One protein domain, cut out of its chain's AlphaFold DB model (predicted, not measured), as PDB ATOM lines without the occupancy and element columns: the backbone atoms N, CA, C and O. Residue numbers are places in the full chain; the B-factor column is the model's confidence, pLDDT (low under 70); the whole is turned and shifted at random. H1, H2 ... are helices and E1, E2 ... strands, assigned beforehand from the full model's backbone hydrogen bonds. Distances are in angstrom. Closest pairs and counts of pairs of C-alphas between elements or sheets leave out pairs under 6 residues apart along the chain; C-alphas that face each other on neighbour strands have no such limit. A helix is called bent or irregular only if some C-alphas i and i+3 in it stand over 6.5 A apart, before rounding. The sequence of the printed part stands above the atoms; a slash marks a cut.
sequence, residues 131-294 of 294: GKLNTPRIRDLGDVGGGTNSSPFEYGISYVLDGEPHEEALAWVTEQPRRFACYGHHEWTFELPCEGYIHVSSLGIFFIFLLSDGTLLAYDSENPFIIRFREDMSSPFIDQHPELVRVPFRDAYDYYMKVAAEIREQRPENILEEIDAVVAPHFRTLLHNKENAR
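AT A GLANCE: This is residues 131 to 294 of the 294 residues of an uncharacterized protein of Desulfovibrio alkalitolerans DSM 16529 (UniProt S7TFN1). A strongly twisted sheet of E1, E2, E3, E4 and E8 branches at the long, bent strand E3; H3 crosses over E3, E4 and E8, and its hairpin partner H2 reaches away from the sheet, grazing it only with residues 249 to 253. A small second sheet, E5, E6 and E7, stands off to one side, with the short H1 between E7 and E8. The printed part has 164 residues, with three named helices and eight named strands in the order E1 E2 E3 E4 E5 E6 E7 H1 E8 H2 H3; the class is mixed, and neighbour strands are antiparallel. The whole is compact, with a radius of gyration of the C-alphas of 16.2 A and spans of 51 by 37 by 27 A.

HOW THE PARTS SIT: E3, residues 164 to 179, bends by 111 degrees at residue 176. E2, residues 155 to 161, and E4, residues 197 to 202, lie on one side of it; E8, residues 244 to 248, lies on the other side. N 166 and O 159 of E3 and E2 are 2.8 A apart, N 172 and O 201 of E3 and E4 2.8 A, and N 171 and O 245 of E3 and E8 2.8 A, within hydrogen-bond range. E1, residues 138 to 145, is an edge strand beside E2, with N 142 and O 158 at 2.8 A. E1 E2 E3 E4 is a meander, each strand the antiparallel neighbour of the one before. H3, residues 271 to 292, is on this sheet at a height of 7.8 A, over E4, E8 and, only just, with 3 C-alphas, E3; it runs slantwise to the strands, at 50 degrees to E4 on the local plane. With residues 271 to 279 alone it touches H2, residues 249 to 264, opposite ways at a shallow tilt of 34 degrees, only just short of steep; the closest C-alphas, of Ala 260 and Ile 275, are 5.9 A apart. E5, residues 207 to 210, E6, residues 216 to 219, and E7, residues 225 to 229, form a second meander, in that order, with N 209 and O 217 at 2.8 A and N 218 and O 227 at 2.8 A. H1, residues 236 to 240, only grazes both sheets and is near H3. Every O i to N i+4 pair is within hydrogen-bond range in H1 and H2; in H3 15 of 18 are.

IN THESE COORDINATES: E3 is 35.7 A long, H3 32.8 A, H2 22.3 A, E1 19.5 A and E2 19.1 A. E1 begins at C-alpha 138 (-1.321, 10.147, -34.460), and H3 ends at C-alpha 292 (11.838, 35.621, -34.825).

THE WHOLE: The C-alphas farthest apart, of Ser 212 and Gln 266, are 52.9 A apart. The printed part has no cut, and the link E3 to E4 is long. Mean pLDDT of the printed part is 81.4; residues 131 to 132, 146 to 150, 182 to 193 and 290 to 294 are under 70.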
ATOM      1  N   GLY A 131       3.007   3.050 -42.394       61.69
ATOM      2  CA  GLY A 131       1.544   2.885 -42.437       61.69
ATOM      3  C   GLY A 131       0.923   1.892 -41.442       61.69
ATOM      4  O   GLY A 131      -0.263   1.592 -41.528       61.69
ATOM      5  N   LYS A 132       1.701   1.321 -40.513       66.75
ATOM      6  CA  LYS A 132       1.194   0.452 -39.429       66.75
ATOM      7  C   LYS A 132       1.385   1.068 -38.045       66.75
ATOM      8  O   LYS A 132       1.164   0.390 -37.036       66.75
ATOM      9  N   LEU A 133       1.850   2.311 -37.983       71.06
ATOM     10  CA  LEU A 133       2.212   2.974 -36.746       71.06
ATOM     11  C   LEU A 133       1.103   3.947 -36.337       71.06
ATOM     12  O   LEU A 133       0.976   5.031 -36.885       71.06
ATOM     13  N   ASN A 134       0.305   3.523 -35.357       75.19
ATOM     14  CA  ASN A 134      -0.741   4.334 -34.743       75.19
ATOM     15  C   ASN A 134      -0.399   4.544 -33.263       75.19
ATOM     16  O   ASN A 134      -0.132   3.571 -32.549       75.19
ATOM     17  N   THR A 135      -0.415   5.797 -32.815       78.50
ATOM     18  CA  THR A 135      -0.373   6.184 -31.396       78.50
ATOM     19  C   THR A 135      -1.757   6.715 -30.988       78.50
ATOM     20  O   THR A 135      -2.649   6.811 -31.833       78.50
ATOM     21  N   PRO A 136      -2.009   7.040 -29.706       80.00
ATOM     22  CA  PRO A 136      -3.293   7.614 -29.299       80.00
ATOM     23  C   PRO A 136      -3.652   8.921 -30.027       80.00
ATOM     24  O   PRO A 136      -4.835   9.172 -30.250       80.00
ATOM     25  N   ARG A 137      -2.649   9.727 -30.404       85.31
ATOM     26  CA  ARG A 137      -2.834  11.046 -31.034       85.31
ATOM     27  C   ARG A 137      -2.591  11.064 -32.540       85.31
ATOM     28  O   ARG A 137      -3.242  11.841 -33.235       85.31
ATOM     29  N   ILE A 138      -1.695  10.209 -33.041       86.81
ATOM     30  CA  ILE A 138      -1.321  10.147 -34.460       86.81
ATOM     31  C   ILE A 138      -1.862   8.866 -35.095       86.81
ATOM     32  O   ILE A 138      -1.611   7.761 -34.602       86.81
ATOM     33  N   ARG A 139      -2.557   9.012 -36.223       87.44
ATOM     34  CA  ARG A 139      -3.028   7.908 -37.071       87.44
ATOM     35  C   ARG A 139      -2.611   8.111 -38.522       87.44
ATOM     36  O   ARG A 139      -2.249   9.218 -38.905       87.44
ATOM     37  N   ASP A 140      -2.678   7.036 -39.301       86.56
ATOM     38  CA  ASP A 140      -2.480   7.046 -40.758       86.56
ATOM     39  C   ASP A 140      -1.157   7.711 -41.186       86.56
ATOM     40  O   ASP A 140      -1.087   8.397 -42.199       86.56
ATOM     41  N   LEU A 141      -0.105   7.511 -40.381       86.88
ATOM     42  CA  LEU A 141       1.231   8.030 -40.648       86.88
ATOM     43  C   LEU A 141       1.816   7.352 -41.894       86.88
ATOM     44  O   LEU A 141       2.065   6.145 -41.892       86.88
ATOM     45  N   GLY A 142       2.044   8.126 -42.946       85.81
ATOM     46  CA  GLY A 142       2.519   7.654 -44.237       85.81
ATOM     47  C   GLY A 142       3.506   8.615 -44.881       85.81
ATOM     48  O   GLY A 142       3.725   9.733 -44.421       85.81
ATOM     49  N   ASP A 143       4.114   8.161 -45.962       83.75
ATOM     50  CA  ASP A 143       4.880   8.988 -46.880       83.75
ATOM     51  C   ASP A 143       3.941   9.746 -47.831       83.75
ATOM     52  O   ASP A 143       2.880   9.257 -48.222       83.75
ATOM     53  N   VAL A 144       4.324  10.968 -48.195       83.62
ATOM     54  CA  VAL A 144       3.736  11.709 -49.316       83.62
ATOM     55  C   VAL A 144       4.842  11.903 -50.333       83.62
ATOM     56  O   VAL A 144       5.928  12.361 -49.984       83.62
ATOM     57  N   GLY A 145       4.579  11.528 -51.579       73.75
ATOM     58  CA  GLY A 145       5.583  11.550 -52.632       73.75
ATOM     59  C   GLY A 145       5.009  11.947 -53.985       73.75
ATOM     60  O   GLY A 145       3.869  11.611 -54.306       73.75
ATOM     61  N   GLY A 146       5.837  12.589 -54.815       58.59
ATOM     62  CA  GLY A 146       5.580  12.795 -56.250       58.59
ATOM     63  C   GLY A 146       5.631  11.509 -57.098       58.59
ATOM     64  O   GLY A 146       5.371  11.542 -58.298       58.59
ATOM     65  N   GLY A 147       5.944  10.364 -56.480       51.81
ATOM     66  CA  GLY A 147       5.897   9.026 -57.077       51.81
ATOM     67  C   GLY A 147       7.107   8.638 -57.929       51.81
ATOM     68  O   GLY A 147       7.168   7.490 -58.367       51.81
ATOM     69  N   THR A 148       8.063   9.542 -58.171       56.38
ATOM     70  CA  THR A 148       9.137   9.298 -59.149       56.38
ATOM     71  C   THR A 148      10.570   9.544 -58.668       56.38
ATOM     72  O   THR A 148      11.480   9.326 -59.462       56.38
ATOM     73  N   ASN A 149      10.816   9.937 -57.416       61.00
ATOM     74  CA  ASN A 149      12.161  10.145 -56.857       61.00
ATOM     75  C   ASN A 149      13.085  11.019 -57.758       61.00
ATOM     76  O   ASN A 149      14.231  10.658 -58.040       61.00
ATOM     77  N   SER A 150      12.533  12.083 -58.356       68.38
ATOM     78  CA  SER A 150      13.109  12.840 -59.488       68.38
ATOM     79  C   SER A 150      13.280  14.329 -59.260       68.38
ATOM     80  O   SER A 150      13.876  15.002 -60.103       68.38
ATOM     81  N   SER A 151      12.720  14.866 -58.182       76.62
ATOM     82  CA  SER A 151      12.825  16.281 -57.857       76.62
ATOM     83  C   SER A 151      13.556  16.424 -56.522       76.62
ATOM     84  O   SER A 151      13.305  15.650 -55.602       76.62
ATOM     85  N   PRO A 152      14.427  17.435 -56.372       79.31
ATOM     86  CA  PRO A 152      14.985  17.820 -55.082       79.31
ATOM     87  C   PRO A 152      13.973  17.929 -53.943       79.31
ATOM     88  O   PRO A 152      14.333  17.745 -52.783       79.31
ATOM     89  N   PHE A 153      12.722  18.261 -54.260       81.69
ATOM     90  CA  PHE A 153      11.680  18.563 -53.297       81.69
ATOM     91  C   PHE A 153      10.405  17.790 -53.636       81.69
ATOM     92  O   PHE A 153       9.492  18.312 -54.273       81.69
ATOM     93  N   GLU A 154      10.353  16.516 -53.256       79.94
ATOM     94  CA  GLU A 154       9.266  15.602 -53.632       79.94
ATOM     95  C   GLU A 154       8.740  14.734 -52.495       79.94
ATOM     96  O   GLU A 154       7.716  14.077 -52.682       79.94
ATOM     97  N   TYR A 155       9.416  14.730 -51.344       84.25
ATOM     98  CA  TYR A 155       9.043  13.909 -50.200       84.25
ATOM     99  C   TYR A 155       8.422  14.734 -49.081       84.25
ATOM    100  O   TYR A 155       8.840  15.851 -48.766       84.25
ATOM    101  N   GLY A 156       7.442  14.126 -48.434       87.25
ATOM    102  CA  GLY A 156       6.809  14.602 -47.225       87.25
ATOM    103  C   GLY A 156       6.263  13.446 -46.402       87.25
ATOM    104  O   GLY A 156       6.431  12.270 -46.726       87.25
ATOM    105  N   ILE A 157       5.591  13.799 -45.318       88.62
ATOM    106  CA  ILE A 157       4.934  12.885 -44.395       88.62
ATOM    107  C   ILE A 157       3.470  13.295 -44.321       88.62
ATOM    108  O   ILE A 157       3.165  14.475 -44.142       88.62
ATOM    109  N   SER A 158       2.569  12.325 -44.438       90.50
ATOM    110  CA  SER A 158       1.146  12.495 -44.151       90.50
ATOM    111  C   SER A 158       0.822  11.857 -42.815       90.50
ATOM    112  O   SER A 158       1.390  10.827 -42.462       90.50
ATOM    113  N   TYR A 159      -0.073  12.469 -42.052       91.00
ATOM    114  CA  TYR A 159      -0.598  11.880 -40.825       91.00
ATOM    115  C   TYR A 159      -1.889  12.579 -40.391       91.00
ATOM    116  O   TYR A 159      -2.171  13.707 -40.787       91.00
ATOM    117  N   VAL A 160      -2.667  11.918 -39.535       91.31
ATOM    118  CA  VAL A 160      -3.835  12.488 -38.856       91.31
ATOM    119  C   VAL A 160      -3.477  12.747 -37.397       91.31
ATOM    120  O   VAL A 160      -3.244  11.792 -36.653       91.31
ATOM    121  N   LEU A 161      -3.454  14.012 -36.976       90.94
ATOM    122  CA  LEU A 161      -3.181  14.427 -35.595       90.94
ATOM    123  C   LEU A 161      -4.469  14.927 -34.947       90.94
ATOM    124  O   LEU A 161      -5.092  15.863 -35.433       90.94
ATOM    125  N   ASP A 162      -4.887  14.274 -33.863       90.38
ATOM    126  CA  ASP A 162      -6.100  14.625 -33.111       90.38
ATOM    127  C   ASP A 162      -7.373  14.756 -33.993       90.38
ATOM    128  O   ASP A 162      -8.331  15.437 -33.636       90.38
ATOM    129  N   GLY A 163      -7.410  14.043 -35.128       89.56
ATOM    130  CA  GLY A 163      -8.531  14.025 -36.077       89.56
ATOM    131  C   GLY A 163      -8.350  14.901 -37.317       89.56
ATOM    132  O   GLY A 163      -9.103  14.720 -38.271       89.56
ATOM    133  N   GLU A 164      -7.337  15.762 -37.345       93.88
ATOM    134  CA  GLU A 164      -7.061  16.655 -38.471       93.88
ATOM    135  C   GLU A 164      -5.969  16.079 -39.385       93.88
ATOM    136  O   GLU A 164      -4.962  15.565 -38.887       93.88
ATOM    137  N   PRO A 165      -6.147  16.117 -40.718       93.75
ATOM    138  CA  PRO A 165      -5.140  15.652 -41.661       93.75
ATOM    139  C   PRO A 165      -4.021  16.685 -41.841       93.75
ATOM    140  O   PRO A 165      -4.266  17.883 -41.972       93.75
ATOM    141  N   HIS A 166      -2.789  16.196 -41.925       92.94
ATOM    142  CA  HIS A 166      -1.593  16.988 -42.179       92.94
ATOM    143  C   HIS A 166      -0.751  16.339 -43.280       92.94
ATOM    144  O   HIS A 166      -0.597  15.119 -43.310       92.94
ATOM    145  N   GLU A 167      -0.176  17.169 -44.149       92.00
ATOM    146  CA  GLU A 167       0.873  16.790 -45.099       92.00
ATOM    147  C   GLU A 167       2.012  17.802 -44.976       92.00
ATOM    148  O   GLU A 167       1.813  19.003 -45.178       92.00
ATOM    149  N   GLU A 168       3.212  17.341 -44.648       91.19
ATOM    150  CA  GLU A 168       4.336  18.224 -44.340       91.19
ATOM    151  C   GLU A 168       5.641  17.735 -44.949       91.19
ATOM    152  O   GLU A 168       5.901  16.538 -45.019       91.19
ATOM    153  N   ALA A 169       6.488  18.675 -45.351       89.75
ATOM    154  CA  ALA A 169       7.850  18.410 -45.775       89.75
ATOM    155  C   ALA A 169       8.836  18.857 -44.694       89.75
ATOM    156  O   ALA A 169       8.641  19.877 -44.024       89.75
ATOM    157  N   LEU A 170       9.936  18.118 -44.575       90.94
ATOM    158  CA  LEU A 170      11.131  18.568 -43.874       90.94
ATOM    159  C   LEU A 170      12.117  19.064 -44.924       90.94
ATOM    160  O   LEU A 170      12.815  18.271 -45.551       90.94
ATOM    161  N   ALA A 171      12.135  20.374 -45.143       90.62
ATOM    162  CA  ALA A 171      13.090  20.994 -46.041       90.62
ATOM    163  C   ALA A 171      14.449  21.078 -45.344       90.62
ATOM    164  O   ALA A 171      14.582  21.681 -44.273       90.62
ATOM    165  N   TRP A 172      15.449  20.474 -45.968       90.19
ATOM    166  CA  TRP A 172      16.841  20.604 -45.597       90.19
ATOM    167  C   TRP A 172      17.501  21.664 -46.461       90.19
ATOM    168  O   TRP A 172      17.523  21.555 -47.683       90.19
ATOM    169  N   VAL A 173      18.038  22.688 -45.808       90.31
ATOM    170  CA  VAL A 173      18.704  23.817 -46.441       90.31
ATOM    171  C   VAL A 173      20.118  23.935 -45.891       90.31
ATOM    172  O   VAL A 173      20.302  24.120 -44.694       90.31
ATOM    173  N   THR A 174      21.120  23.841 -46.756       85.62
ATOM    174  CA  THR A 174      22.545  23.808 -46.381       85.62
ATOM    175  C   THR A 174      23.303  24.992 -46.985       85.62
ATOM    176  O   THR A 174      22.879  25.584 -47.983       85.62
ATOM    177  N   GLU A 175      24.423  25.381 -46.371       80.75
ATOM    178  CA  GLU A 175      25.340  26.382 -46.938       80.75
ATOM    179  C   GLU A 175      26.206  25.801 -48.056       80.75
ATOM    180  O   GLU A 175      26.457  26.472 -49.050       80.75
ATOM    181  N   GLN A 176      26.647  24.551 -47.907       80.56
ATOM    182  CA  GLN A 176      27.411  23.844 -48.933       80.56
ATOM    183  C   GLN A 176      26.459  23.009 -49.790       80.56
ATOM    184  O   GLN A 176      25.633  22.287 -49.214       80.56
ATOM    185  N   PRO A 177      26.560  23.069 -51.128       82.44
ATOM    186  CA  PRO A 177      25.669  22.318 -51.989       82.44
ATOM    187  C   PRO A 177      25.993  20.825 -51.921       82.44
ATOM    188  O   PRO A 177      27.148  20.415 -51.779       82.44
ATOM    189  N   ARG A 178      24.961  19.996 -52.031       78.06
ATOM    190  CA  ARG A 178      25.057  18.537 -51.953       78.06
ATOM    191  C   ARG A 178      24.557  17.911 -53.231       78.06
ATOM    192  O   ARG A 178      23.693  18.460 -53.910       78.06
ATOM    193  N   ARG A 179      25.113  16.744 -53.544       78.25
ATOM    194  CA  ARG A 179      24.701  15.979 -54.712       78.25
ATOM    195  C   ARG A 179      23.258  15.513 -54.537       78.25
ATOM    196  O   ARG A 179      22.954  14.807 -53.579       78.25
ATOM    197  N   PHE A 180      22.411  15.869 -55.489       77.56
ATOM    198  CA  PHE A 180      21.068  15.343 -55.660       77.56
ATOM    199  C   PHE A 180      21.110  14.147 -56.619       77.56
ATOM    200  O   PHE A 180      21.581  14.269 -57.751       77.56
ATOM    201  N   ALA A 181      20.638  12.987 -56.166       70.75
ATOM    202  CA  ALA A 181      20.501  11.791 -56.988       70.75
ATOM    203  C   ALA A 181      19.024  11.579 -57.346       70.75
ATOM    204  O   ALA A 181      18.159  11.709 -56.488       70.75
ATOM    205  N   CYS A 182      18.751  11.249 -58.608       69.06
ATOM    206  CA  CYS A 182      17.417  10.870 -59.069       69.06
ATOM    207  C   CYS A 182      17.376   9.353 -59.331       69.06
ATOM    208  O   CYS A 182      18.401   8.758 -59.684       69.06
ATOM    209  N   TYR A 183      16.194   8.737 -59.248       57.09
ATOM    210  CA  TYR A 183      15.982   7.343 -59.649       57.09
ATOM    211  C   TYR A 183      14.828   7.222 -60.657       57.09
ATOM    212  O   TYR A 183      13.673   7.426 -60.304       57.09
ATOM    213  N   GLY A 184      15.110   6.790 -61.894       54.09
ATOM    214  CA  GLY A 184      14.082   6.344 -62.850       54.09
ATOM    215  C   GLY A 184      14.009   7.107 -64.179       54.09
ATOM    216  O   GLY A 184      14.919   7.840 -64.551       54.09
ATOM    217  N   HIS A 185      12.935   6.845 -64.934       42.91
ATOM    218  CA  HIS A 185      12.625   7.442 -66.240       42.91
ATOM    219  C   HIS A 185      11.322   8.238 -66.103       42.91
ATOM    220  O   HIS A 185      10.376   7.749 -65.485       42.91
ATOM    221  N   HIS A 186      11.257   9.451 -66.657       54.25
ATOM    222  CA  HIS A 186      10.184  10.384 -66.321       54.25
ATOM    223  C   HIS A 186       9.542  11.026 -67.554       54.25
ATOM    224  O   HIS A 186      10.228  11.607 -68.391       54.25
ATOM    225  N   GLU A 187       8.214  10.960 -67.645       42.34
ATOM    226  CA  GLU A 187       7.455  11.464 -68.801       42.34
ATOM    227  C   GLU A 187       7.101  12.959 -68.690       42.34
ATOM    228  O   GLU A 187       6.842  13.605 -69.703       42.34
ATOM    229  N   TRP A 188       7.157  13.542 -67.485       46.72
ATOM    230  CA  TRP A 188       6.899  14.970 -67.236       46.72
ATOM    231  C   TRP A 188       8.162  15.777 -66.859       46.72
ATOM    232  O   TRP A 188       8.172  16.999 -67.019       46.72
ATOM    233  N   THR A 189       9.262  15.114 -66.464       49.28
ATOM    234  CA  THR A 189      10.550  15.735 -66.073       49.28
ATOM    235  C   THR A 189      11.697  15.473 -67.059       49.28
ATOM    236  O   THR A 189      12.857  15.470 -66.660       49.28
ATOM    237  N   PHE A 190      11.405  15.319 -68.357       47.09
ATOM    238  CA  PHE A 190      12.374  14.998 -69.430       47.09
ATOM    239  C   PHE A 190      13.641  15.893 -69.523       47.09
ATOM    240  O   PHE A 190      14.494  15.640 -70.368       47.09
ATOM    241  N   GLU A 191      13.779  16.931 -68.692       52.66
ATOM    242  CA  GLU A 191      14.851  17.933 -68.734       52.66
ATOM    243  C   GLU A 191      15.411  18.362 -67.362       52.66
ATOM    244  O   GLU A 191      16.268  19.241 -67.339       52.66
ATOM    245  N   LEU A 192      14.991  17.788 -66.223       58.94
ATOM    246  CA  LEU A 192      15.732  18.036 -64.975       58.94
ATOM    247  C   LEU A 192      16.961  17.112 -64.954       58.94
ATOM    248  O   LEU A 192      16.785  15.892 -64.949       58.94
ATOM    249  N   PRO A 193      18.198  17.644 -64.998       61.97
ATOM    250  CA  PRO A 193      19.386  16.809 -64.979       61.97
ATOM    251  C   PRO A 193      19.477  16.079 -63.642       61.97
ATOM    252  O   PRO A 193      19.201  16.637 -62.584       61.97
ATOM    253  N   CYS A 194      19.886  14.819 -63.689       70.25
ATOM    254  CA  CYS A 194      20.221  14.061 -62.494       70.25
ATOM    255  C   CYS A 194      21.681  14.316 -62.109       70.25
ATOM    256  O   CYS A 194      22.497  14.657 -62.963       70.25
ATOM    257  N   GLU A 195      22.020  14.108 -60.835       73.88
ATOM    258  CA  GLU A 195      23.394  14.211 -60.316       73.88
ATOM    259  C   GLU A 195      23.971  15.639 -60.192       73.88
ATOM    260  O   GLU A 195      25.190  15.809 -60.130       73.88
ATOM    261  N   GLY A 196      23.114  16.663 -60.093       77.19
ATOM    262  CA  GLY A 196      23.513  18.050 -59.813       77.19
ATOM    263  C   GLY A 196      23.820  18.331 -58.336       77.19
ATOM    264  O   GLY A 196      23.527  17.517 -57.463       77.19
ATOM    265  N   TYR A 197      24.402  19.499 -58.051       82.44
ATOM    266  CA  TYR A 197      24.677  19.977 -56.692       82.44
ATOM    267  C   TYR A 197      23.719  21.115 -56.334       82.44
ATOM    268  O   TYR A 197      23.675  22.111 -57.050       82.44
ATOM    269  N   ILE A 198      22.971  20.965 -55.241       86.44
ATOM    270  CA  ILE A 198      21.927  21.908 -54.812       86.44
ATOM    271  C   ILE A 198      21.983  22.155 -53.301       86.44
ATOM    272  O   ILE A 198      22.519  21.340 -52.546       86.44
ATOM    273  N   HIS A 199      21.429  23.276 -52.850       90.62
ATOM    274  CA  HIS A 199      21.420  23.683 -51.449       90.62
ATOM    275  C   HIS A 199      20.140  23.300 -50.714       90.62
ATOM    276  O   HIS A 199      20.135  23.352 -49.481       90.62
ATOM    277  N   VAL A 200      19.071  22.944 -51.435       89.44
ATOM    278  CA  VAL A 200      17.809  22.512 -50.828       89.44
ATOM    279  C   VAL A 200      17.343  21.162 -51.329       89.44
ATOM    280  O   VAL A 200      17.244  20.938 -52.532       89.44
ATOM    281  N   SER A 201      16.941  20.307 -50.391       87.81
ATOM    282  CA  SER A 201      16.161  19.110 -50.686       87.81
ATOM    283  C   SER A 201      15.103  18.827 -49.618       87.81
ATOM    284  O   SER A 201      15.199  19.286 -48.480       87.81
ATOM    285  N   SER A 202      14.065  18.071 -49.968       86.50
ATOM    286  CA  SER A 202      13.174  17.455 -48.980       86.50
ATOM    287  C   SER A 202      13.843  16.219 -48.378       86.50
ATOM    288  O   SER A 202      14.319  15.366 -49.128       86.50
ATOM    289  N   LEU A 203      13.836  16.074 -47.051       86.69
ATOM    290  CA  LEU A 203      14.229  14.824 -46.396       86.69
ATOM    291  C   LEU A 203      13.118  13.777 -46.543       86.69
ATOM    292  O   LEU A 203      11.994  14.000 -46.084       86.69
ATOM    293  N   GLY A 204      13.438  12.622 -47.131       79.56
ATOM    294  CA  GLY A 204      12.521  11.494 -47.264       79.56
ATOM    295  C   GLY A 204      12.474  10.666 -45.985       79.56
ATOM    296  O   GLY A 204      13.337   9.836 -45.727       79.56
ATOM    297  N   ILE A 205      11.463  10.853 -45.141       81.94
ATOM    298  CA  ILE A 205      11.343  10.032 -43.930       81.94
ATOM    299  C   ILE A 205      10.753   8.658 -44.283       81.94
ATOM    300  O   ILE A 205       9.544   8.445 -44.230       81.94
ATOM    301  N   PHE A 206      11.631   7.713 -44.628       75.25
ATOM    302  CA  PHE A 206      11.266   6.341 -45.015       75.25
ATOM    303  C   PHE A 206      11.160   5.366 -43.843       75.25
ATOM    304  O   PHE A 206      10.533   4.310 -43.960       75.25
ATOM    305  N   PHE A 207      11.775   5.684 -42.705       79.38
ATOM    306  CA  PHE A 207      11.779   4.809 -41.539       79.38
ATOM    307  C   PHE A 207      11.302   5.564 -40.308       79.38
ATOM    308  O   PHE A 207      11.889   6.583 -39.956       79.38
ATOM    309  N   ILE A 208      10.267   5.043 -39.632       82.88
ATOM    310  CA  ILE A 208       9.750   5.586 -38.368       82.88
ATOM    311  C   ILE A 208       9.517   4.466 -37.341       82.88
ATOM    312  O   ILE A 208       8.916   3.437 -37.650       82.88
ATOM    313  N   PHE A 209       9.953   4.680 -36.098       80.81
ATOM    314  CA  PHE A 209       9.830   3.740 -34.978       80.81
ATOM    315  C   PHE A 209       9.150   4.388 -33.782       80.81
ATOM    316  O   PHE A 209       9.506   5.495 -33.403       80.81
ATOM    317  N   LEU A 210       8.237   3.664 -33.136       79.69
ATOM    318  CA  LEU A 210       7.686   4.055 -31.840       79.69
ATOM    319  C   LEU A 210       8.640   3.579 -30.746       79.69
ATOM    320  O   LEU A 210       8.895   2.377 -30.631       79.69
ATOM    321  N   LEU A 211       9.160   4.513 -29.960       78.81
ATOM    322  CA  LEU A 211      10.010   4.225 -28.811       78.81
ATOM    323  C   LEU A 211       9.158   3.919 -27.571       78.81
ATOM    324  O   LEU A 211       7.954   4.175 -27.532       78.81
ATOM    325  N   SER A 212       9.780   3.339 -26.543       74.88
ATOM    326  CA  SER A 212       9.091   2.913 -25.315       74.88
ATOM    327  C   SER A 212       8.470   4.063 -24.519       74.88
ATOM    328  O   SER A 212       7.568   3.820 -23.722       74.88
ATOM    329  N   ASP A 213       8.929   5.293 -24.732       76.81
ATOM    330  CA  ASP A 213       8.408   6.503 -24.093       76.81
ATOM    331  C   ASP A 213       7.345   7.237 -24.928       76.81
ATOM    332  O   ASP A 213       7.021   8.384 -24.640       76.81
ATOM    333  N   GLY A 214       6.811   6.595 -25.973       77.31
ATOM    334  CA  GLY A 214       5.731   7.142 -26.803       77.31
ATOM    335  C   GLY A 214       6.196   8.086 -27.916       77.31
ATOM    336  O   GLY A 214       5.419   8.412 -28.810       77.31
ATOM    337  N   THR A 215       7.470   8.483 -27.924       84.88
ATOM    338  CA  THR A 215       8.045   9.305 -29.000       84.88
ATOM    339  C   THR A 215       8.313   8.496 -30.269       84.88
ATOM    340  O   THR A 215       8.453   7.270 -30.240       84.88
ATOM    341  N   LEU A 216       8.418   9.192 -31.401       86.75
ATOM    342  CA  LEU A 216       8.745   8.598 -32.692       86.75
ATOM    343  C   LEU A 216      10.194   8.888 -33.068       86.75
ATOM    344  O   LEU A 216      10.679   9.997 -32.868       86.75
ATOM    345  N   LEU A 217      10.880   7.910 -33.644       86.75
ATOM    346  CA  LEU A 217      12.226   8.043 -34.185       86.75
ATOM    347  C   LEU A 217      12.188   7.865 -35.695       86.75
ATOM    348  O   LEU A 217      11.748   6.821 -36.158       86.75
ATOM    349  N   ALA A 218      12.669   8.850 -36.437       87.88
ATOM    350  CA  ALA A 218      12.521   8.966 -37.878       87.88
ATOM    351  C   ALA A 218      13.867   9.215 -38.571       87.88
ATOM    352  O   ALA A 218      14.689   9.972 -38.054       87.88
ATOM    353  N   TYR A 219      14.091   8.604 -39.734       85.69
ATOM    354  CA  TYR A 219      15.252   8.883 -40.585       85.69
ATOM    355  C   TYR A 219      15.028   8.443 -42.040       85.69
ATOM    356  O   TYR A 219      14.089   7.703 -42.348       85.69
ATOM    357  N   ASP A 220      15.920   8.903 -42.914       82.25
ATOM    358  CA  ASP A 220      16.016   8.551 -44.335       82.25
ATOM    359  C   ASP A 220      17.207   7.603 -44.559       82.25
ATOM    360  O   ASP A 220      18.224   7.732 -43.883       82.25
ATOM    361  N   SER A 221      17.130   6.685 -45.525       76.62
ATOM    362  CA  SER A 221      18.303   5.938 -45.997       76.62
ATOM    363  C   SER A 221      19.412   6.822 -46.579       76.62
ATOM    364  O   SER A 221      20.569   6.421 -46.530       76.62
ATOM    365  N   GLU A 222      19.088   7.998 -47.114       76.88
ATOM    366  CA  GLU A 222      20.012   8.791 -47.940       76.88
ATOM    367  C   GLU A 222      20.423  10.129 -47.318       76.88
ATOM    368  O   GLU A 222      21.249  10.850 -47.879       76.88
ATOM    369  N   ASN A 223      19.887  10.477 -46.146       81.94
ATOM    370  CA  ASN A 223      20.180  11.749 -45.496       81.94
ATOM    371  C   ASN A 223      20.839  11.563 -44.124       81.94
ATOM    372  O   ASN A 223      20.505  10.639 -43.386       81.94
ATOM    373  N   PRO A 224      21.750  12.469 -43.723       86.50
ATOM    374  CA  PRO A 224      22.558  12.312 -42.518       86.50
ATOM    375  C   PRO A 224      21.801  12.684 -41.237       86.50
ATOM    376  O   PRO A 224      22.428  13.104 -40.270       86.50
ATOM    377  N   PHE A 225      20.473  12.599 -41.208       88.44
ATOM    378  CA  PHE A 225      19.676  13.030 -40.065       88.44
ATOM    379  C   PHE A 225      18.907  11.876 -39.452       88.44
ATOM    380  O   PHE A 225      18.204  11.134 -40.133       88.44
ATOM    381  N   ILE A 226      18.971  11.808 -38.128       89.50
ATOM    382  CA  ILE A 226      17.999  11.078 -37.328       89.50
ATOM    383  C   ILE A 226      17.229  12.101 -36.524       89.50
ATOM    384  O   ILE A 226      17.823  12.933 -35.845       89.50
ATOM    385  N   ILE A 227      15.910  12.038 -36.585       90.50
ATOM    386  CA  ILE A 227      15.025  13.016 -35.971       90.50
ATOM    387  C   ILE A 227      14.092  12.282 -35.028       90.50
ATOM    388  O   ILE A 227      13.500  11.267 -35.382       90.50
ATOM    389  N   ARG A 228      13.945  12.796 -33.813       89.75
ATOM    390  CA  ARG A 228      12.954  12.299 -32.869       89.75
ATOM    391  C   ARG A 228      11.806  13.289 -32.756       89.75
ATOM    392  O   ARG A 228      12.025  14.494 -32.625       89.75
ATOM    393  N   PHE A 229      10.593  12.767 -32.759       89.00
ATOM    394  CA  PHE A 229       9.357  13.520 -32.649       89.00
ATOM    395  C   PHE A 229       8.614  13.156 -31.370       89.00
ATOM    396  O   PHE A 229       8.592  12.002 -30.941       89.00
ATOM    397  N   ARG A 230       7.975  14.151 -30.766       89.12
ATOM    398  CA  ARG A 230       6.942  13.948 -29.751       89.12
ATOM    399  C   ARG A 230       5.676  13.369 -30.394       89.12
ATOM    400  O   ARG A 230       5.544  13.335 -31.614       89.12
ATOM    401  N   GLU A 231       4.717  12.960 -29.564       84.44
ATOM    402  CA  GLU A 231       3.410  12.459 -30.023       84.44
ATOM    403  C   GLU A 231       2.565  13.487 -30.794       84.44
ATOM    404  O   GLU A 231       1.571  13.114 -31.399       84.44
ATOM    405  N   ASP A 232       2.918  14.774 -30.772       85.69
ATOM    406  CA  ASP A 232       2.286  15.824 -31.587       85.69
ATOM    407  C   ASP A 232       3.058  16.120 -32.885       85.69
ATOM    408  O   ASP A 232       2.860  17.162 -33.507       85.69
ATOM    409  N   MET A 233       3.986  15.238 -33.273       87.62
ATOM    410  CA  MET A 233       4.912  15.430 -34.392       87.62
ATOM    411  C   MET A 233       5.817  16.667 -34.261       87.62
ATOM    412  O   MET A 233       6.505  17.024 -35.213       87.62
ATOM    413  N   SER A 234       5.878  17.344 -33.108       87.75
ATOM    414  CA  SER A 234       6.887  18.382 -32.870       87.75
ATOM    415  C   SER A 234       8.251  17.758 -32.567       87.75
ATOM    416  O   SER A 234       8.350  16.666 -32.002       87.75
ATOM    417  N   SER A 235       9.330  18.449 -32.937       90.12
ATOM    418  CA  SER A 235      10.695  18.019 -32.635       90.12
ATOM    419  C   SER A 235      11.518  19.203 -32.132       90.12
ATOM    420  O   SER A 235      11.775  20.127 -32.908       90.12
ATOM    421  N   PRO A 236      11.995  19.171 -30.870       85.56
ATOM    422  CA  PRO A 236      12.939  20.165 -30.363       85.56
ATOM    423  C   PRO A 236      14.212  20.267 -31.209       85.56
ATOM    424  O   PRO A 236      14.794  21.341 -31.302       85.56
ATOM    425  N   PHE A 237      14.622  19.164 -31.845       88.81
ATOM    426  CA  PHE A 237      15.796  19.131 -32.708       88.81
ATOM    427  C   PHE A 237      15.588  19.967 -33.973       88.81
ATOM    428  O   PHE A 237      16.373  20.876 -34.213       88.81
ATOM    429  N   ILE A 238      14.508  19.742 -34.734       88.06
ATOM    430  CA  ILE A 238      14.191  20.569 -35.920       88.06
ATOM    431  C   ILE A 238      14.057  22.041 -35.522       88.06
ATOM    432  O   ILE A 238      14.518  22.936 -36.215       88.06
ATOM    433  N   ASP A 239      13.421  22.295 -34.383       81.62
ATOM    434  CA  ASP A 239      13.173  23.634 -33.865       81.62
ATOM    435  C   ASP A 239      14.426  24.437 -33.504       81.62
ATOM    436  O   ASP A 239      14.318  25.651 -33.344       81.62
ATOM    437  N   GLN A 240      15.568  23.774 -33.327       80.25
ATOM    438  CA  GLN A 240      16.841  24.379 -32.935       80.25
ATOM    439  C   GLN A 240      17.941  24.164 -33.987       80.25
ATOM    440  O   GLN A 240      19.058  24.640 -33.799       80.25
ATOM    441  N   HIS A 241      17.659  23.437 -35.075       86.88
ATOM    442  CA  HIS A 241      18.662  23.093 -36.077       86.88
ATOM    443  C   HIS A 241      18.657  24.101 -37.240       86.88
ATOM    444  O   HIS A 241      17.654  24.201 -37.948       86.88
ATOM    445  N   PRO A 242      19.784  24.773 -37.541       86.50
ATOM    446  CA  PRO A 242      19.856  25.885 -38.504       86.50
ATOM    447  C   PRO A 242      19.798  25.459 -39.982       86.50
ATOM    448  O   PRO A 242      20.099  26.245 -40.870       86.50
ATOM    449  N   GLU A 243      19.442  24.211 -40.265       89.25
ATOM    450  CA  GLU A 243      19.366  23.677 -41.633       89.25
ATOM    451  C   GLU A 243      18.018  23.005 -41.908       89.25
ATOM    452  O   GLU A 243      17.796  22.523 -43.012       89.25
ATOM    453  N   LEU A 244      17.121  22.913 -40.922       90.75
ATOM    454  CA  LEU A 244      15.882  22.151 -41.051       90.75
ATOM    455  C   LEU A 244      14.680  23.046 -40.808       90.75
ATOM    456  O   LEU A 244      14.530  23.632 -39.738       90.75
ATOM    457  N   VAL A 245      13.769  23.083 -41.773       90.38
ATOM    458  CA  VAL A 245      12.474  23.739 -41.614       90.38
ATOM    459  C   VAL A 245      11.355  22.771 -41.980       90.38
ATOM    460  O   VAL A 245      11.447  21.996 -42.928       90.38
ATOM    461  N   ARG A 246      10.289  22.799 -41.183       90.00
ATOM    462  CA  ARG A 246       9.069  22.024 -41.403       90.00
ATOM    463  C   ARG A 246       8.041  22.940 -42.048       90.00
ATOM    464  O   ARG A 246       7.796  24.026 -41.521       90.00
ATOM    465  N   VAL A 247       7.477  22.520 -43.173       90.31
ATOM    466  CA  VAL A 247       6.559  23.324 -43.995       90.31
ATOM    467  C   VAL A 247       5.396  22.462 -44.493       90.31
ATOM    468  O   VAL A 247       5.575  21.249 -44.620       90.31
ATOM    469  N   PRO A 248       4.220  23.040 -44.805       91.81
ATOM    470  CA  PRO A 248       3.168  22.311 -45.507       91.81
ATOM    471  C   PRO A 248       3.713  21.730 -46.815       91.81
ATOM    472  O   PRO A 248       4.317  22.451 -47.612       91.81
ATOM    473  N   PHE A 249       3.532  20.424 -47.028       90.44
ATOM    474  CA  PHE A 249       4.142  19.722 -48.161       90.44
ATOM    475  C   PHE A 249       3.682  20.315 -49.492       90.44
ATOM    476  O   PHE A 249       4.510  20.619 -50.346       90.44
ATOM    477  N   ARG A 250       2.367  20.522 -49.642       88.62
ATOM    478  CA  ARG A 250       1.761  21.043 -50.875       88.62
ATOM    479  C   ARG A 250       2.302  22.409 -51.249       88.62
ATOM    480  O   ARG A 250       2.772  22.569 -52.365       88.62
ATOM    481  N   ASP A 251       2.327  23.343 -50.308       89.75
ATOM    482  CA  ASP A 251       2.808  24.702 -50.565       89.75
ATOM    483  C   ASP A 251       4.269  24.704 -51.033       89.75
ATOM    484  O   ASP A 251       4.632  25.396 -51.984       89.75
ATOM    485  N   ALA A 252       5.114  23.900 -50.384       89.00
ATOM    486  CA  ALA A 252       6.533  23.826 -50.695       89.00
ATOM    487  C   ALA A 252       6.813  23.088 -52.020       89.00
ATOM    488  O   ALA A 252       7.634  23.548 -52.816       89.00
ATOM    489  N   TYR A 253       6.090  21.997 -52.290       87.81
ATOM    490  CA  TYR A 253       6.143  21.271 -53.561       87.81
ATOM    491  C   TYR A 253       5.647  22.134 -54.728       87.81
ATOM    492  O   TYR A 253       6.337  22.271 -55.738       87.81
ATOM    493  N   ASP A 254       4.483  22.772 -54.584       87.12
ATOM    494  CA  ASP A 254       3.885  23.616 -55.621       87.12
ATOM    495  C   ASP A 254       4.766  24.835 -55.918       87.12
ATOM    496  O   ASP A 254       4.921  25.218 -57.080       87.12
ATOM    497  N   TYR A 255       5.403  25.417 -54.894       90.75
ATOM    498  CA  TYR A 255       6.387  26.480 -55.078       90.75
ATOM    499  C   TYR A 255       7.592  26.008 -55.899       90.75
ATOM    500  O   TYR A 255       7.940  26.656 -56.889       90.75
ATOM    501  N   TYR A 256       8.192  24.865 -55.541       89.06
ATOM    502  CA  TYR A 256       9.299  24.281 -56.302       89.06
ATOM    503  C   TYR A 256       8.899  24.039 -57.763       89.06
ATOM    504  O   TYR A 256       9.596  24.458 -58.688       89.06
ATOM    505  N   MET A 257       7.739  23.415 -57.981       86.00
ATOM    506  CA  MET A 257       7.246  23.078 -59.314       86.00
ATOM    507  C   MET A 257       6.944  24.304 -60.169       86.00
ATOM    508  O   MET A 257       7.252  24.311 -61.363       86.00
ATOM    509  N   LYS A 258       6.385  25.355 -59.566       89.38
ATOM    510  CA  LYS A 258       6.171  26.638 -60.232       89.38
ATOM    511  C   LYS A 258       7.498  27.242 -60.701       89.38
ATOM    512  O   LYS A 258       7.618  27.583 -61.874       89.38
ATOM    513  N   VAL A 259       8.491  27.337 -59.812       91.25
ATOM    514  CA  VAL A 259       9.819  27.887 -60.143       91.25
ATOM    515  C   VAL A 259      10.492  27.060 -61.242       91.25
ATOM    516  O   VAL A 259      11.010  27.617 -62.209       91.25
ATOM    517  N   ALA A 260      10.428  25.731 -61.144       86.94
ATOM    518  CA  ALA A 260      10.978  24.833 -62.152       86.94
ATOM    519  C   ALA A 260      10.348  25.048 -63.538       86.94
ATOM    520  O   ALA A 260      11.066  25.056 -64.538       86.94
ATOM    521  N   ALA A 261       9.030  25.257 -63.613       86.50
ATOM    522  CA  ALA A 261       8.344  25.550 -64.871       86.50
ATOM    523  C   ALA A 261       8.773  26.905 -65.466       86.50
ATOM    524  O   ALA A 261       9.135  26.963 -66.641       86.50
ATOM    525  N   GLU A 262       8.801  27.968 -64.655       90.00
ATOM    526  CA  GLU A 262       9.185  29.325 -65.082       90.00
ATOM    527  C   GLU A 262      10.636  29.396 -65.588       90.00
ATOM    528  O   GLU A 262      10.930  30.071 -66.577       90.00
ATOM    529  N   ILE A 263      11.561  28.696 -64.929       90.00
ATOM    530  CA  ILE A 263      12.976  28.667 -65.322       90.00
ATOM    531  C   ILE A 263      13.180  27.800 -66.564       90.00
ATOM    532  O   ILE A 263      13.970  28.149 -67.442       90.00
ATOM    533  N   ARG A 264      12.431  26.701 -66.706       84.00
ATOM    534  CA  ARG A 264      12.520  25.837 -67.890       84.00
ATOM    535  C   ARG A 264      12.182  26.577 -69.182       84.00
ATOM    536  O   ARG A 264      12.845  26.362 -70.197       84.00
ATOM    537  N   GLU A 265      11.198  27.473 -69.156       86.75
ATOM    538  CA  GLU A 265      10.837  28.298 -70.319       86.75
ATOM    539  C   GLU A 265      12.008  29.155 -70.826       86.75
ATOM    540  O   GLU A 265      12.090  29.450 -72.021       86.75
ATOM    541  N   GLN A 266      12.952  29.492 -69.945       87.38
ATOM    542  CA  GLN A 266      14.123  30.316 -70.251       87.38
ATOM    543  C   GLN A 266      15.270  29.513 -70.880       87.38
ATOM    544  O   GLN A 266      16.181  30.110 -71.451       87.38
ATOM    545  N   ARG A 267      15.210  28.173 -70.825       84.56
ATOM    546  CA  ARG A 267      16.230  27.244 -71.351       84.56
ATOM    547  C   ARG A 267      17.662  27.583 -70.894       84.56
ATOM    548  O   ARG A 267      18.538  27.750 -71.748       84.56
ATOM    549  N   PRO A 268      17.915  27.705 -69.580       86.56
ATOM    550  CA  PRO A 268      19.256  27.974 -69.076       86.56
ATOM    551  C   PRO A 268      20.214  26.815 -69.379       86.56
ATOM    552  O   PRO A 268      19.792  25.673 -69.567       86.56
ATOM    553  N   GLU A 269      21.516  27.104 -69.366       86.62
ATOM    554  CA  GLU A 269      22.556  26.075 -69.509       86.62
ATOM    555  C   GLU A 269      22.532  25.071 -68.342       86.62
ATOM    556  O   GLU A 269      22.770  23.883 -68.554       86.62
ATOM    557  N   ASN A 270      22.195  25.530 -67.126       85.75
ATOM    558  CA  ASN A 270      22.092  24.702 -65.925       85.75
ATOM    559  C   ASN A 270      20.785  24.964 -65.156       85.75
ATOM    560  O   ASN A 270      20.728  25.769 -64.232       85.75
ATOM    561  N   ILE A 271      19.718  24.256 -65.526       84.88
ATOM    562  CA  ILE A 271      18.385  24.445 -64.935       84.88
ATOM    563  C   ILE A 271      18.330  24.193 -63.419       84.88
ATOM    564  O   ILE A 271      17.599  24.895 -62.728       84.88
ATOM    565  N   LEU A 272      19.091  23.229 -62.884       85.44
ATOM    566  CA  LEU A 272      19.064  22.932 -61.445       85.44
ATOM    567  C   LEU A 272      19.671  24.058 -60.615       85.44
ATOM    568  O   LEU A 272      19.117  24.406 -59.577       85.44
ATOM    569  N   GLU A 273      20.790  24.618 -61.070       88.00
ATOM    570  CA  GLU A 273      21.455  25.733 -60.391       88.00
ATOM    571  C   GLU A 273      20.556  26.971 -60.351       88.00
ATOM    572  O   GLU A 273      20.417  27.597 -59.303       88.00
ATOM    573  N   GLU A 274      19.867  27.267 -61.453       90.75
ATOM    574  CA  GLU A 274      18.929  28.389 -61.524       90.75
ATOM    575  C   GLU A 274      17.704  28.181 -60.614       90.75
ATOM    576  O   GLU A 274      17.276  29.109 -59.924       90.75
ATOM    577  N   ILE A 275      17.144  26.964 -60.558       90.25
ATOM    578  CA  ILE A 275      16.041  26.645 -59.633       90.25
ATOM    579  C   ILE A 275      16.498  26.815 -58.186       90.25
ATOM    580  O   ILE A 275      15.826  27.479 -57.395       90.25
ATOM    581  N   ASP A 276      17.644  26.236 -57.838       90.31
ATOM    582  CA  ASP A 276      18.186  26.278 -56.484       90.31
ATOM    583  C   ASP A 276      18.530  27.715 -56.047       90.31
ATOM    584  O   ASP A 276      18.271  28.089 -54.901       90.31
ATOM    585  N   ALA A 277      18.989  28.567 -56.970       92.12
ATOM    586  CA  ALA A 277      19.240  29.988 -56.723       92.12
ATOM    587  C   ALA A 277      17.981  30.774 -56.308       92.12
ATOM    588  O   ALA A 277      18.090  31.771 -55.590       92.12
ATOM    589  N   VAL A 278      16.787  30.325 -56.712       94.25
ATOM    590  CA  VAL A 278      15.501  30.934 -56.330       94.25
ATOM    591  C   VAL A 278      14.896  30.248 -55.104       94.25
ATOM    592  O   VAL A 278      14.430  30.913 -54.174       94.25
ATOM    593  N   VAL A 279      14.921  28.917 -55.077       92.75
ATOM    594  CA  VAL A 279      14.267  28.109 -54.045       92.75
ATOM    595  C   VAL A 279      15.015  28.167 -52.712       92.75
ATOM    596  O   VAL A 279      14.386  28.299 -51.657       92.75
ATOM    597  N   ALA A 280      16.351  28.126 -52.727       92.31
ATOM    598  CA  ALA A 280      17.134  28.107 -51.496       92.31
ATOM    599  C   ALA A 280      16.929  29.358 -50.625       92.31
ATOM    600  O   ALA A 280      16.630  29.205 -49.436       92.31
ATOM    601  N   PRO A 281      16.997  30.595 -51.159       92.12
ATOM    602  CA  PRO A 281      16.708  31.795 -50.374       92.12
ATOM    603  C   PRO A 281      15.299  31.820 -49.770       92.12
ATOM    604  O   PRO A 281      15.128  32.289 -48.640       92.12
ATOM    605  N   HIS A 282      14.296  31.301 -50.487       92.69
ATOM    606  CA  HIS A 282      12.924  31.232 -49.988       92.69
ATOM    607  C   HIS A 282      12.837  30.374 -48.718       92.69
ATOM    608  O   HIS A 282      12.366  30.846 -47.680       92.69
ATOM    609  N   PHE A 283      13.372  29.150 -48.754       91.06
ATOM    610  CA  PHE A 283      13.336  28.265 -47.588       91.06
ATOM    611  C   PHE A 283      14.252  28.723 -46.444       91.06
ATOM    612  O   PHE A 283      13.860  28.593 -45.282       91.06
ATOM    613  N   ARG A 284      15.406  29.350 -46.728       90.25
ATOM    614  CA  ARG A 284      16.227  30.012 -45.687       90.25
ATOM    615  C   ARG A 284      15.448  31.116 -44.973       90.25
ATOM    616  O   ARG A 284      15.528  31.252 -43.757       90.25
ATOM    617  N   THR A 285      14.650  31.886 -45.709       90.06
ATOM    618  CA  THR A 285      13.813  32.936 -45.111       90.06
ATOM    619  C   THR A 285      12.743  32.344 -44.192       90.06
ATOM    620  O   THR A 285      12.525  32.853 -43.092       90.06
ATOM    621  N   LEU A 286      12.099  31.245 -44.601       87.62
ATOM    622  CA  LEU A 286      11.130  30.533 -43.759       87.62
ATOM    623  C   LEU A 286      11.769  29.990 -42.475       87.62
ATOM    624  O   LEU A 286      11.159  30.088 -41.408       87.62
ATOM    625  N   LEU A 287      13.000  29.485 -42.562       84.38
ATOM    626  CA  LEU A 287      13.781  29.064 -41.402       84.38
ATOM    627  C   LEU A 287      14.001  30.229 -40.416       84.38
ATOM    628  O   LEU A 287      13.654  30.104 -39.245       84.38
ATOM    629  N   HIS A 288      14.492  31.382 -40.883       81.44
ATOM    630  CA  HIS A 288      14.765  32.539 -40.016       81.44
ATOM    631  C   HIS A 288      13.510  33.187 -39.424       81.44
ATOM    632  O   HIS A 288      13.509  33.651 -38.284       81.44
ATOM    633  N   ASN A 289      12.399  33.215 -40.161       79.25
ATOM    634  CA  ASN A 289      11.149  33.764 -39.634       79.25
ATOM    635  C   ASN A 289      10.619  32.953 -38.442       79.25
ATOM    636  O   ASN A 289       9.978  33.516 -37.555       79.25
ATOM    637  N   LYS A 290      10.931  31.654 -38.377       67.12
ATOM    638  CA  LYS A 290      10.623  30.803 -37.224       67.12
ATOM    639  C   LYS A 290      11.440  31.179 -35.981       67.12
ATOM    640  O   LYS A 290      10.929  31.041 -34.873       67.12
ATOM    641  N   GLU A 291      12.668  31.671 -36.155       58.62
ATOM    642  CA  GLU A 291      13.518  32.155 -35.055       58.62
ATOM    643  C   GLU A 291      12.952  33.439 -34.435       58.62
ATOM    644  O   GLU A 291      12.970  33.591 -33.219       58.62
ATOM    645  N   ASN A 292      12.383  34.327 -35.259       51.31
ATOM    646  CA  ASN A 292      11.838  35.621 -34.825       51.31
ATOM    647  C   ASN A 292      10.397  35.555 -34.280       51.31
ATOM    648  O   ASN A 292       9.918  36.527 -33.700       51.31
ATOM    649  N   ALA A 293       9.680  34.449 -34.502       53.75
ATOM    650  CA  ALA A 293       8.307  34.252 -34.030       53.75
ATOM    651  C   ALA A 293       8.217  33.663 -32.604       53.75
ATOM    652  O   ALA A 293       7.119  33.341 -32.147       53.75
ATOM    653  N   ARG A 294       9.356  33.492 -31.922       44.25
ATOM    654  CA  ARG A 294       9.485  32.967 -30.554       44.25
ATOM    655  C   ARG A 294       9.947  34.055 -29.596       44.25
ATOM    656  O   ARG A 294       9.506  33.993 -28.428       44.25
TER     657      ARG A 294